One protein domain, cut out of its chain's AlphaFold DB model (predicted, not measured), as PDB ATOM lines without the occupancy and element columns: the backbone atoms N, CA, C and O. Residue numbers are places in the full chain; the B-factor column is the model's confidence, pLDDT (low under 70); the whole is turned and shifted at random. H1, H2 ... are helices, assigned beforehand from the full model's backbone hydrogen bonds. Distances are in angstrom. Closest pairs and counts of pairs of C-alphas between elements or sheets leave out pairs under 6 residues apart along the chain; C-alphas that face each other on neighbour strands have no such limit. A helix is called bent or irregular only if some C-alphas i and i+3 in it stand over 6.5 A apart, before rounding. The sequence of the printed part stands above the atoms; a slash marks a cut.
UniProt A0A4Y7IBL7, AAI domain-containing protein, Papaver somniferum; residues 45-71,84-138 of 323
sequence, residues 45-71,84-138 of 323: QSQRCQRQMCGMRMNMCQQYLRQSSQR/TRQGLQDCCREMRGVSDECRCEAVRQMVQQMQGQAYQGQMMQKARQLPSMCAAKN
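What this domain is: This is residues 45 to 71 and 84 to 138 of the 323 residues of the protein "AAI domain-containing protein" of Papaver somniferum (UniProt A0A4Y7IBL7). Two pairs of helices, H2 with H3 and the hairpin of H4 with H5, pack crosswise, each pair running opposite ways and H5 touching both H2 and H3. The short H1 sits at one end, across residues 101 to 106 of H4. The printed part has 82 residues with five named helices, H1 to H5 in order, and no named strand: all helix. It is compact, with a radius of gyration of the C-alphas of 11.9 A, and spans 35 by 30 by 19 A.

How they stand to each other: Start at H1, residues 45 to 53, which touches H4, residues 100 to 116, where the closest C-alphas, Cys 49 and Cys 102, are 5.2 A apart. Next, H2, residues 59 to 70, touches H3, residues 84 to 95, at a shallow tilt of 34 degrees, only just short of steep; their closest C-alphas, Cys 61 and Cys 91, are 4.3 A apart. H5, residues 121 to 136, forms a helical hairpin with H4 at 26 degrees, touching it with residues 124 to 131 alone; the closest C-alphas are Val 107 and Ala 127, 6.5 A. H5 touches H3 with residues 130 to 134 alone, the closest C-alphas being Cys 92 and Cys 134, 5.2 A. H1 is apart from H2, H3 and H5. Each O i to N i+4 pair is within hydrogen-bond range in H1, H2 and H3, against 10 of 13 in H4 and 10 of 12 in H5.

Where its parts are: Find C-alpha 45 at (168.882, 144.096, 216.022), where H1 begins its 12.3 A. H2 is 16.7 A long, H3 16.3 A and H4 27.1 A. H5, 23.8 A, has a kink of 36 degrees near residue 129 and ends at C-alpha 136, (162.379, 144.937, 192.086). H4 and H5 are irregular: C-alphas 101 and 104 are 7.3 A apart, 128 and 131 7.0 A.

The domain as a whole: Residues 72 to 83 are not printed; C-alphas 71 and 84 are 9.5 A apart across this cut. Of the links printed whole, none is long. Confidence is under 70 at residues 71, 84, 115 to 120 and 136 to 138.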
ATOM      1  N   GLN A  45     169.212 144.503 217.386       76.06
ATOM      2  CA  GLN A  45     168.882 144.096 216.022       76.06
ATOM      3  C   GLN A  45     170.123 144.099 215.126       76.06
ATOM      4  O   GLN A  45     170.392 143.095 214.461       76.06
ATOM      5  N   SER A  46     170.946 145.145 215.216       79.94
ATOM      6  CA  SER A  46     172.195 145.242 214.464       79.94
ATOM      7  C   SER A  46     173.150 144.090 214.778       79.94
ATOM      8  O   SER A  46     173.691 143.435 213.885       79.94
ATOM      9  N   GLN A  47     173.280 143.720 216.057       84.56
ATOM     10  CA  GLN A  47     174.083 142.559 216.451       84.56
ATOM     11  C   GLN A  47     173.540 141.232 215.900       84.56
ATOM     12  O   GLN A  47     174.328 140.342 215.566       84.56
ATOM     13  N   ARG A  48     172.213 141.062 215.802       86.38
ATOM     14  CA  ARG A  48     171.609 139.847 215.222       86.38
ATOM     15  C   ARG A  48     171.943 139.731 213.741       86.38
ATOM     16  O   ARG A  48     172.398 138.676 213.301       86.38
ATOM     17  N   CYS A  49     171.789 140.822 213.006       87.56
ATOM     18  CA  CYS A  49     172.136 140.886 211.600       87.56
ATOM     19  C   CYS A  49     173.633 140.673 211.379       87.56
ATOM     20  O   CYS A  49     174.022 139.870 210.537       87.56
ATOM     21  N   GLN A  50     174.491 141.289 212.189       86.19
ATOM     22  CA  GLN A  50     175.938 141.112 212.089       86.19
ATOM     23  C   GLN A  50     176.361 139.649 212.294       86.19
ATOM     24  O   GLN A  50     177.208 139.143 211.557       86.19
ATOM     25  N   ARG A  51     175.731 138.931 213.235       86.38
ATOM     26  CA  ARG A  51     175.962 137.489 213.436       86.38
ATOM     27  C   ARG A  51     175.450 136.651 212.273       86.38
ATOM     28  O   ARG A  51     176.146 135.738 211.850       86.38
ATOM     29  N   GLN A  52     174.269 136.968 211.747       83.50
ATOM     30  CA  GLN A  52     173.710 136.272 210.588       83.50
ATOM     31  C   GLN A  52     174.595 136.455 209.350       83.50
ATOM     32  O   GLN A  52     174.752 135.535 208.551       83.50
ATOM     33  N   MET A  53     175.196 137.634 209.204       81.88
ATOM     34  CA  MET A  53     176.061 137.993 208.084       81.88
ATOM     35  C   MET A  53     177.508 137.525 208.264       81.88
ATOM     36  O   MET A  53     178.226 137.387 207.271       81.88
ATOM     37  N   CYS A  54     177.941 137.211 209.489       76.25
ATOM     38  CA  CYS A  54     179.236 136.580 209.727       76.25
ATOM     39  C   CYS A  54     179.298 135.209 209.044       76.25
ATOM     40  O   CYS A  54     178.662 134.248 209.462       76.25
ATOM     41  N   GLY A  55     180.102 135.121 207.984       73.88
ATOM     42  CA  GLY A  55     180.270 133.910 207.175       73.88
ATOM     43  C   GLY A  55     179.602 133.987 205.801       73.88
ATOM     44  O   GLY A  55     179.983 133.231 204.906       73.88
ATOM     45  N   MET A  56     178.698 134.946 205.576       76.31
ATOM     46  CA  MET A  56     178.190 135.238 204.238       76.31
ATOM     47  C   MET A  56     179.202 136.097 203.482       76.31
ATOM     48  O   MET A  56     179.340 137.298 203.703       76.31
ATOM     49  N   ARG A  57     179.942 135.470 202.567       79.50
ATOM     50  CA  ARG A  57     180.815 136.189 201.638       79.50
ATOM     51  C   ARG A  57     179.990 136.693 200.462       79.50
ATOM     52  O   ARG A  57     179.615 135.910 199.603       79.50
ATOM     53  N   MET A  58     179.748 138.000 200.417       87.19
ATOM     54  CA  MET A  58     179.059 138.676 199.310       87.19
ATOM     55  C   MET A  58     180.023 138.986 198.156       87.19
ATOM     56  O   MET A  58     180.152 140.130 197.710       87.19
ATOM     57  N   ASN A  59     180.782 137.979 197.719       89.50
ATOM     58  CA  ASN A  59     181.862 138.161 196.750       89.50
ATOM     59  C   ASN A  59     181.331 138.672 195.405       89.50
ATOM     60  O   ASN A  59     181.976 139.515 194.778       89.50
ATOM     61  N   MET A  60     180.150 138.207 194.973       91.06
ATOM     62  CA  MET A  60     179.553 138.647 193.709       91.06
ATOM     63  C   MET A  60     179.095 140.101 193.794       91.06
ATOM     64  O   MET A  60     179.311 140.868 192.857       91.06
ATOM     65  N   CYS A  61     178.530 140.523 194.928       89.75
ATOM     66  CA  CYS A  61     178.168 141.926 195.133       89.75
ATOM     67  C   CYS A  61     179.388 142.850 195.181       89.75
ATOM     68  O   CYS A  61     179.369 143.915 194.562       89.75
ATOM     69  N   GLN A  62     180.472 142.436 195.840       89.12
ATOM     70  CA  GLN A  62     181.725 143.195 195.837       89.12
ATOM     71  C   GLN A  62     182.298 143.319 194.420       89.12
ATOM     72  O   GLN A  62     182.720 144.401 194.004       89.12
ATOM     73  N   GLN A  63     182.284 142.226 193.654       88.31
ATOM     74  CA  GLN A  63     182.759 142.210 192.274       88.31
ATOM     75  C   GLN A  63     181.895 143.090 191.363       88.31
ATOM     76  O   GLN A  63     182.441 143.858 190.571       88.31
ATOM     77  N   TYR A  64     180.568 143.037 191.513       89.31
ATOM     78  CA  TYR A  64     179.640 143.911 190.801       89.31
ATOM     79  C   TYR A  64     179.910 145.384 191.112       89.31
ATOM     80  O   TYR A  64     180.044 146.185 190.191       89.31
ATOM     81  N   LEU A  65     180.052 145.746 192.392       86.94
ATOM     82  CA  LEU A  65     180.320 147.127 192.789       86.94
ATOM     83  C   LEU A  65     181.644 147.635 192.208       86.94
ATOM     84  O   LEU A  65     181.667 148.731 191.646       86.94
ATOM     85  N   ARG A  66     182.707 146.818 192.230       85.62
ATOM     86  CA  ARG A  66     183.992 147.139 191.581       85.62
ATOM     87  C   ARG A  66     183.842 147.361 190.078       85.62
ATOM     88  O   ARG A  66     184.273 148.395 189.579       85.62
ATOM     89  N   GLN A  67     183.190 146.437 189.372       84.38
ATOM     90  CA  GLN A  67     182.954 146.563 187.928       84.38
ATOM     91  C   GLN A  67     182.094 147.785 187.594       84.38
ATOM     92  O   GLN A  67     182.345 148.480 186.613       84.38
ATOM     93  N   SER A  68     181.092 148.070 188.425       78.38
ATOM     94  CA  SER A  68     180.176 149.191 188.228       78.38
ATOM     95  C   SER A  68     180.827 150.552 188.487       78.38
ATOM     96  O   SER A  68     180.368 151.540 187.922       78.38
ATOM     97  N   SER A  69     181.860 150.606 189.333       77.50
ATOM     98  CA  SER A  69     182.639 151.821 189.602       77.50
ATOM     99  C   SER A  69     183.661 152.084 188.499       77.50
ATOM    100  O   SER A  69     183.919 153.232 188.177       77.50
ATOM    101  N   GLN A  70     184.224 151.030 187.899       72.81
ATOM    102  CA  GLN A  70     185.186 151.158 186.798       72.81
ATOM    103  C   GLN A  70     184.541 151.619 185.485       72.81
ATOM    104  O   GLN A  70     185.209 152.232 184.665       72.81
ATOM    105  N   ARG A  71     183.249 151.336 185.280       67.62
ATOM    106  CA  ARG A  71     182.481 151.769 184.099       67.62
ATOM    107  C   ARG A  71     181.691 153.054 184.360       67.62
ATOM    108  O   ARG A  71     180.515 153.112 184.009       67.62
ATOM    109  N   THR A  84     177.363 143.338 183.155       69.44
ATOM    110  CA  THR A  84     176.922 144.024 184.375       69.44
ATOM    111  C   THR A  84     175.570 143.503 184.888       69.44
ATOM    112  O   THR A  84     175.364 143.401 186.097       69.44
ATOM    113  N   ARG A  85     174.645 143.114 183.993       74.75
ATOM    114  CA  ARG A  85     173.325 142.577 184.378       74.75
ATOM    115  C   ARG A  85     173.426 141.187 184.999       74.75
ATOM    116  O   ARG A  85     172.664 140.880 185.918       74.75
ATOM    117  N   GLN A  86     174.351 140.370 184.503       82.81
ATOM    118  CA  GLN A  86     174.601 139.035 185.035       82.81
ATOM    119  C   GLN A  86     175.255 139.132 186.420       82.81
ATOM    120  O   GLN A  86     174.734 138.555 187.370       82.81
ATOM    121  N   GLY A  87     176.267 139.997 186.572       87.00
ATOM    122  CA  GLY A  87     176.888 140.275 187.873       87.00
ATOM    123  C   GLY A  87     175.899 140.797 188.923       87.00
ATOM    124  O   GLY A  87     175.922 140.358 190.072       87.00
ATOM    125  N   LEU A  88     174.958 141.666 188.529       88.19
ATOM    126  CA  LEU A  88     173.884 142.115 189.421       88.19
ATOM    127  C   LEU A  88     172.972 140.956 189.848       88.19
ATOM    128  O   LEU A  88     172.565 140.881 191.002       88.19
ATOM    129  N   GLN A  89     172.623 140.051 188.929       89.38
ATOM    130  CA  GLN A  89     171.747 138.921 189.236       89.38
ATOM    131  C   GLN A  89     172.389 137.940 190.216       89.38
ATOM    132  O   GLN A  89     171.694 137.423 191.094       89.38
ATOM    133  N   ASP A  90     173.692 137.714 190.085       90.75
ATOM    134  CA  ASP A  90     174.447 136.866 191.002       90.75
ATOM    135  C   ASP A  90     174.608 137.542 192.371       90.75
ATOM    136  O   ASP A  90     174.347 136.906 193.391       90.75
ATOM    137  N   CYS A  91     174.856 138.856 192.411       91.38
ATOM    138  CA  CYS A  91     174.801 139.637 193.652       91.38
ATOM    139  C   CYS A  91     173.428 139.545 194.344       91.38
ATOM    140  O   CYS A  91     173.333 139.250 195.536       91.38
ATOM    141  N   CYS A  92     172.330 139.727 193.604       91.44
ATOM    142  CA  CYS A  92     170.991 139.622 194.180       91.44
ATOM    143  C   CYS A  92     170.663 138.205 194.675       91.44
ATOM    144  O   CYS A  92     169.841 138.048 195.579       91.44
ATOM    145  N   ARG A  93     171.293 137.168 194.106       91.06
ATOM    146  CA  ARG A  93     171.157 135.785 194.576       91.06
ATOM    147  C   ARG A  93     171.828 135.589 195.933       91.06
ATOM    148  O   ARG A  93     171.219 134.966 196.795       91.06
ATOM    149  N   GLU A  94     173.017 136.159 196.135       89.31
ATOM    150  CA  GLU A  94     173.694 136.172 197.441       89.31
ATOM    151  C   GLU A  94     172.881 136.967 198.478       89.31
ATOM    152  O   GLU A  94     172.601 136.472 199.568       89.31
ATOM    153  N   MET A  95     172.395 138.156 198.105       89.00
ATOM    154  CA  MET A  95     171.555 139.012 198.959       89.00
ATOM    155  C   MET A  95     170.220 138.370 199.367       89.00
ATOM    156  O   MET A  95     169.641 138.754 200.382       89.00
ATOM    157  N   ARG A  96     169.710 137.397 198.602       88.44
ATOM    158  CA  ARG A  96     168.459 136.691 198.926       88.44
ATOM    159  C   ARG A  96     168.595 135.801 200.164       88.44
ATOM    160  O   ARG A  96     167.593 135.552 200.823       88.44
ATOM    161  N   GLY A  97     169.809 135.346 200.485       84.75
ATOM    162  CA  GLY A  97     170.090 134.615 201.725       84.75
ATOM    163  C   GLY A  97     170.044 135.497 202.977       84.75
ATOM    164  O   GLY A  97     169.960 134.980 204.089       84.75
ATOM    165  N   VAL A  98     170.063 136.822 202.800       87.25
ATOM    166  CA  VAL A  98     169.945 137.798 203.882       87.25
ATOM    167  C   VAL A  98     168.470 138.115 204.125       87.25
ATOM    168  O   VAL A  98     167.718 138.395 203.181       87.25
ATOM    169  N   SER A  99     168.068 138.098 205.396       86.25
ATOM    170  CA  SER A  99     166.757 138.574 205.848       86.25
ATOM    171  C   SER A  99     166.531 140.020 205.411       86.25
ATOM    172  O   SER A  99     167.463 140.825 205.392       86.25
ATOM    173  N   ASP A 100     165.291 140.359 205.051       84.62
ATOM    174  CA  ASP A 100     164.948 141.697 204.554       84.62
ATOM    175  C   ASP A 100     165.351 142.803 205.547       84.62
ATOM    176  O   ASP A 100     165.882 143.831 205.132       84.62
ATOM    177  N   GLU A 101     165.205 142.536 206.848       84.81
ATOM    178  CA  GLU A 101     165.588 143.422 207.958       84.81
ATOM    179  C   GLU A 101     167.101 143.700 208.015       84.81
ATOM    180  O   GLU A 101     167.512 144.800 208.374       84.81
ATOM    181  N   CYS A 102     167.941 142.743 207.604       88.94
ATOM    182  CA  CYS A 102     169.401 142.845 207.694       88.94
ATOM    183  C   CYS A 102     170.074 143.257 206.378       88.94
ATOM    184  O   CYS A 102     171.290 143.444 206.331       88.94
ATOM    185  N   ARG A 103     169.325 143.409 205.277       87.00
ATOM    186  CA  ARG A 103     169.909 143.726 203.959       87.00
ATOM    187  C   ARG A 103     170.638 145.062 203.929       87.00
ATOM    188  O   ARG A 103     171.693 145.165 203.304       87.00
ATOM    189  N   CYS A 104     170.092 146.082 204.584       86.00
ATOM    190  CA  CYS A 104     170.720 147.400 204.651       86.00
ATOM    191  C   CYS A 104     172.069 147.338 205.376       86.00
ATOM    192  O   CYS A 104     173.054 147.918 204.912       86.00
ATOM    193  N   GLU A 105     172.133 146.586 206.472       87.50
ATOM    194  CA  GLU A 105     173.363 146.399 207.236       87.50
ATOM    195  C   GLU A 105     174.376 145.533 206.486       87.50
ATOM    196  O   GLU A 105     175.563 145.855 206.494       87.50
ATOM    197  N   ALA A 106     173.917 144.520 205.743       87.69
ATOM    198  CA  ALA A 106     174.762 143.684 204.887       87.69
ATOM    199  C   ALA A 106     175.508 144.513 203.855       87.69
ATOM    200  O   ALA A 106     176.730 144.425 203.714       87.69
ATOM    201  N   VAL A 107     174.766 145.378 203.166       88.12
ATOM    202  CA  VAL A 107     175.331 146.296 202.184       88.12
ATOM    203  C   VAL A 107     176.312 147.251 202.858       88.12
ATOM    204  O   VAL A 107     177.420 147.431 202.356       88.12
ATOM    205  N   ARG A 108     175.953 147.833 204.008       84.88
ATOM    206  CA  ARG A 108     176.827 148.755 204.750       84.88
ATOM    207  C   ARG A 108     178.145 148.088 205.154       84.88
ATOM    208  O   ARG A 108     179.206 148.669 204.931       84.88
ATOM    209  N   GLN A 109     178.089 146.873 205.692       84.81
ATOM    210  CA  GLN A 109     179.261 146.130 206.150       84.81
ATOM    211  C   GLN A 109     180.140 145.669 204.981       84.81
ATOM    212  O   GLN A 109     181.364 145.784 205.038       84.81
ATOM    213  N   MET A 110     179.532 145.212 203.883       86.38
ATOM    214  CA  MET A 110     180.248 144.852 202.658       86.38
ATOM    215  C   MET A 110     181.033 146.046 202.100       86.38
ATOM    216  O   MET A 110     182.207 145.926 201.760       86.38
ATOM    217  N   VAL A 111     180.388 147.207 202.031       84.94
ATOM    218  CA  VAL A 111     180.982 148.452 201.539       84.94
ATOM    219  C   VAL A 111     182.130 148.914 202.446       84.94
ATOM    220  O   VAL A 111     183.174 149.331 201.945       84.94
ATOM    221  N   GLN A 112     181.992 148.762 203.768       83.38
ATOM    222  CA  GLN A 112     183.074 149.012 204.729       83.38
ATOM    223  C   GLN A 112     184.258 148.049 204.554       83.38
ATOM    224  O   GLN A 112     185.405 148.481 204.615       83.38
ATOM    225  N   GLN A 113     184.023 146.764 204.267       81.50
ATOM    226  CA  GLN A 113     185.113 145.820 203.972       81.50
ATOM    227  C   GLN A 113     185.880 146.184 202.695       81.50
ATOM    228  O   GLN A 113     187.070 145.900 202.577       81.50
ATOM    229  N   MET A 114     185.218 146.835 201.739       76.88
ATOM    230  CA  MET A 114     185.840 147.286 200.492       76.88
ATOM    231  C   MET A 114     186.629 148.597 200.632       76.88
ATOM    232  O   MET A 114     187.348 148.973 199.706       76.88
ATOM    233  N   GLN A 115     186.533 149.279 201.774       68.25
ATOM    234  CA  GLN A 115     187.051 150.632 201.991       68.25
ATOM    235  C   GLN A 115     188.590 150.740 201.907       68.25
ATOM    236  O   GLN A 115     189.120 151.841 201.795       68.25
ATOM    237  N   GLY A 116     189.315 149.613 201.863       63.78
ATOM    238  CA  GLY A 116     190.776 149.573 201.727       63.78
ATOM    239  C   GLY A 116     191.355 149.703 200.307       63.78
ATOM    240  O   GLY A 116     192.575 149.758 200.185       63.78
ATOM    241  N   GLN A 117     190.555 149.722 199.228       56.75
ATOM    242  CA  GLN A 117     191.074 149.650 197.840       56.75
ATOM    243  C   GLN A 117     190.516 150.722 196.883       56.75
ATOM    244  O   GLN A 117     190.141 150.400 195.767       56.75
ATOM    245  N   ALA A 118     190.519 151.999 197.279       54.00
ATOM    246  CA  ALA A 118     189.950 153.127 196.522       54.00
ATOM    247  C   ALA A 118     188.415 153.175 196.587       54.00
ATOM    248  O   ALA A 118     187.673 152.703 195.726       54.00
ATOM    249  N   TYR A 119     187.944 153.761 197.681       63.81
ATOM    250  CA  TYR A 119     186.540 154.037 197.911       63.81
ATOM    251  C   TYR A 119     186.128 155.311 197.163       63.81
ATOM    252  O   TYR A 119     186.450 156.416 197.592       63.81
ATOM    253  N   GLN A 120     185.422 155.165 196.043       66.75
ATOM    254  CA  GLN A 120     184.889 156.292 195.274       66.75
ATOM    255  C   GLN A 120     183.430 156.545 195.681       66.75
ATOM    256  O   GLN A 120     182.649 155.599 195.812       66.75
ATOM    257  N   GLY A 121     183.030 157.808 195.871       71.56
ATOM    258  CA  GLY A 121     181.674 158.175 196.322       71.56
ATOM    259  C   GLY A 121     180.543 157.573 195.469       71.56
ATOM    260  O   GLY A 121     179.494 157.198 196.000       71.56
ATOM    261  N   GLN A 122     180.792 157.363 194.173       73.44
ATOM    262  CA  GLN A 122     179.868 156.699 193.247       73.44
ATOM    263  C   GLN A 122     179.566 155.238 193.637       73.44
ATOM    264  O   GLN A 122     178.427 154.780 193.523       73.44
ATOM    265  N   MET A 123     180.556 154.504 194.159       78.50
ATOM    266  CA  MET A 123     180.374 153.118 194.600       78.50
ATOM    267  C   MET A 123     179.421 153.041 195.798       78.50
ATOM    268  O   MET A 123     178.580 152.145 195.863       78.50
ATOM    269  N   MET A 124     179.498 154.013 196.714       81.94
ATOM    270  CA  MET A 124     178.600 154.083 197.869       81.94
ATOM    271  C   MET A 124     177.155 154.353 197.448       81.94
ATOM    272  O   MET A 124     176.233 153.736 197.984       81.94
ATOM    273  N   GLN A 125     176.950 155.245 196.474       82.25
ATOM    274  CA  GLN A 125     175.618 155.527 195.939       82.25
ATOM    275  C   GLN A 125     175.010 154.289 195.270       82.25
ATOM    276  O   GLN A 125     173.878 153.924 195.590       82.25
ATOM    277  N   LYS A 126     175.774 153.579 194.427       83.69
ATOM    278  CA  LYS A 126     175.311 152.325 193.806       83.69
ATOM    279  C   LYS A 126     175.036 151.233 194.836       83.69
ATOM    280  O   LYS A 126     174.027 150.538 194.733       83.69
ATOM    281  N   ALA A 127     175.874 151.108 195.862       87.00
ATOM    282  CA  ALA A 127     175.652 150.136 196.923       87.00
ATOM    283  C   ALA A 127     174.340 150.397 197.675       87.00
ATOM    284  O   ALA A 127     173.571 149.465 197.885       87.00
ATOM    285  N   ARG A 128     174.016 151.660 197.989       84.62
ATOM    286  CA  ARG A 128     172.732 152.025 198.621       84.62
ATOM    287  C   ARG A 128     171.514 151.652 197.775       84.62
ATOM    288  O   ARG A 128     170.461 151.367 198.334       84.62
ATOM    289  N   GLN A 129     171.653 151.625 196.452       85.44
ATOM    290  CA  GLN A 129     170.573 151.249 195.540       85.44
ATOM    291  C   GLN A 129     170.426 149.727 195.370       85.44
ATOM    292  O   GLN A 129     169.358 149.275 194.954       85.44
ATOM    293  N   LEU A 130     171.424 148.911 195.742       87.94
ATOM    294  CA  LEU A 130     171.380 147.449 195.578       87.94
ATOM    295  C   LEU A 130     170.122 146.788 196.165       87.94
ATOM    296  O   LEU A 130     169.497 146.008 195.442       87.94
ATOM    297  N   PRO A 131     169.689 147.083 197.411       85.19
ATOM    298  CA  PRO A 131     168.479 146.478 197.963       85.19
ATOM    299  C   PRO A 131     167.246 146.752 197.097       85.19
ATOM    300  O   PRO A 131     166.466 145.838 196.845       85.19
ATOM    301  N   SER A 132     167.111 147.976 196.573       84.31
ATOM    302  CA  SER A 132     165.989 148.362 195.709       84.31
ATOM    303  C   SER A 132     166.018 147.633 194.359       84.31
ATOM    304  O   SER A 132     165.000 147.098 193.917       84.31
ATOM    305  N   MET A 133     167.199 147.508 193.746       82.75
ATOM    306  CA  MET A 133     167.386 146.808 192.472       82.75
ATOM    307  C   MET A 133     167.142 145.299 192.605       82.75
ATOM    308  O   MET A 133     166.584 144.671 191.703       82.75
ATOM    309  N   CYS A 134     167.528 144.712 193.740       84.06
ATOM    310  CA  CYS A 134     167.308 143.298 194.025       84.06
ATOM    311  C   CYS A 134     165.867 142.988 194.452       84.06
ATOM    312  O   CYS A 134     165.356 141.918 194.118       84.06
ATOM    313  N   ALA A 135     165.187 143.919 195.132       73.25
ATOM    314  CA  ALA A 135     163.775 143.789 195.488       73.25
ATOM    315  C   ALA A 135     162.867 143.861 194.250       73.25
ATOM    316  O   ALA A 135     161.962 143.040 194.099       73.25
ATOM    317  N   ALA A 136     163.157 144.771 193.314       55.62
ATOM    318  CA  ALA A 136     162.379 144.937 192.086       55.62
ATOM    319  C   ALA A 136     162.358 143.671 191.206       55.62
ATOM    320  O   ALA A 136     161.367 143.399 190.530       55.62
ATOM    321  N   LYS A 137     163.420 142.854 191.245       50.41
ATOM    322  CA  LYS A 137     163.532 141.622 190.445       50.41
ATOM    323  C   LYS A 137     162.812 140.415 191.068       50.41
ATOM    324  O   LYS A 137     162.762 139.354 190.454       50.41
ATOM    325  N   ASN A 138     162.250 140.567 192.269       42.62
ATOM    326  CA  ASN A 138     161.612 139.496 193.034       42.62
ATOM    327  C   ASN A 138     160.092 139.701 193.198       42.62
ATOM    328  O   ASN A 138     159.502 139.281 194.192       42.62
TER     329      ASN A 138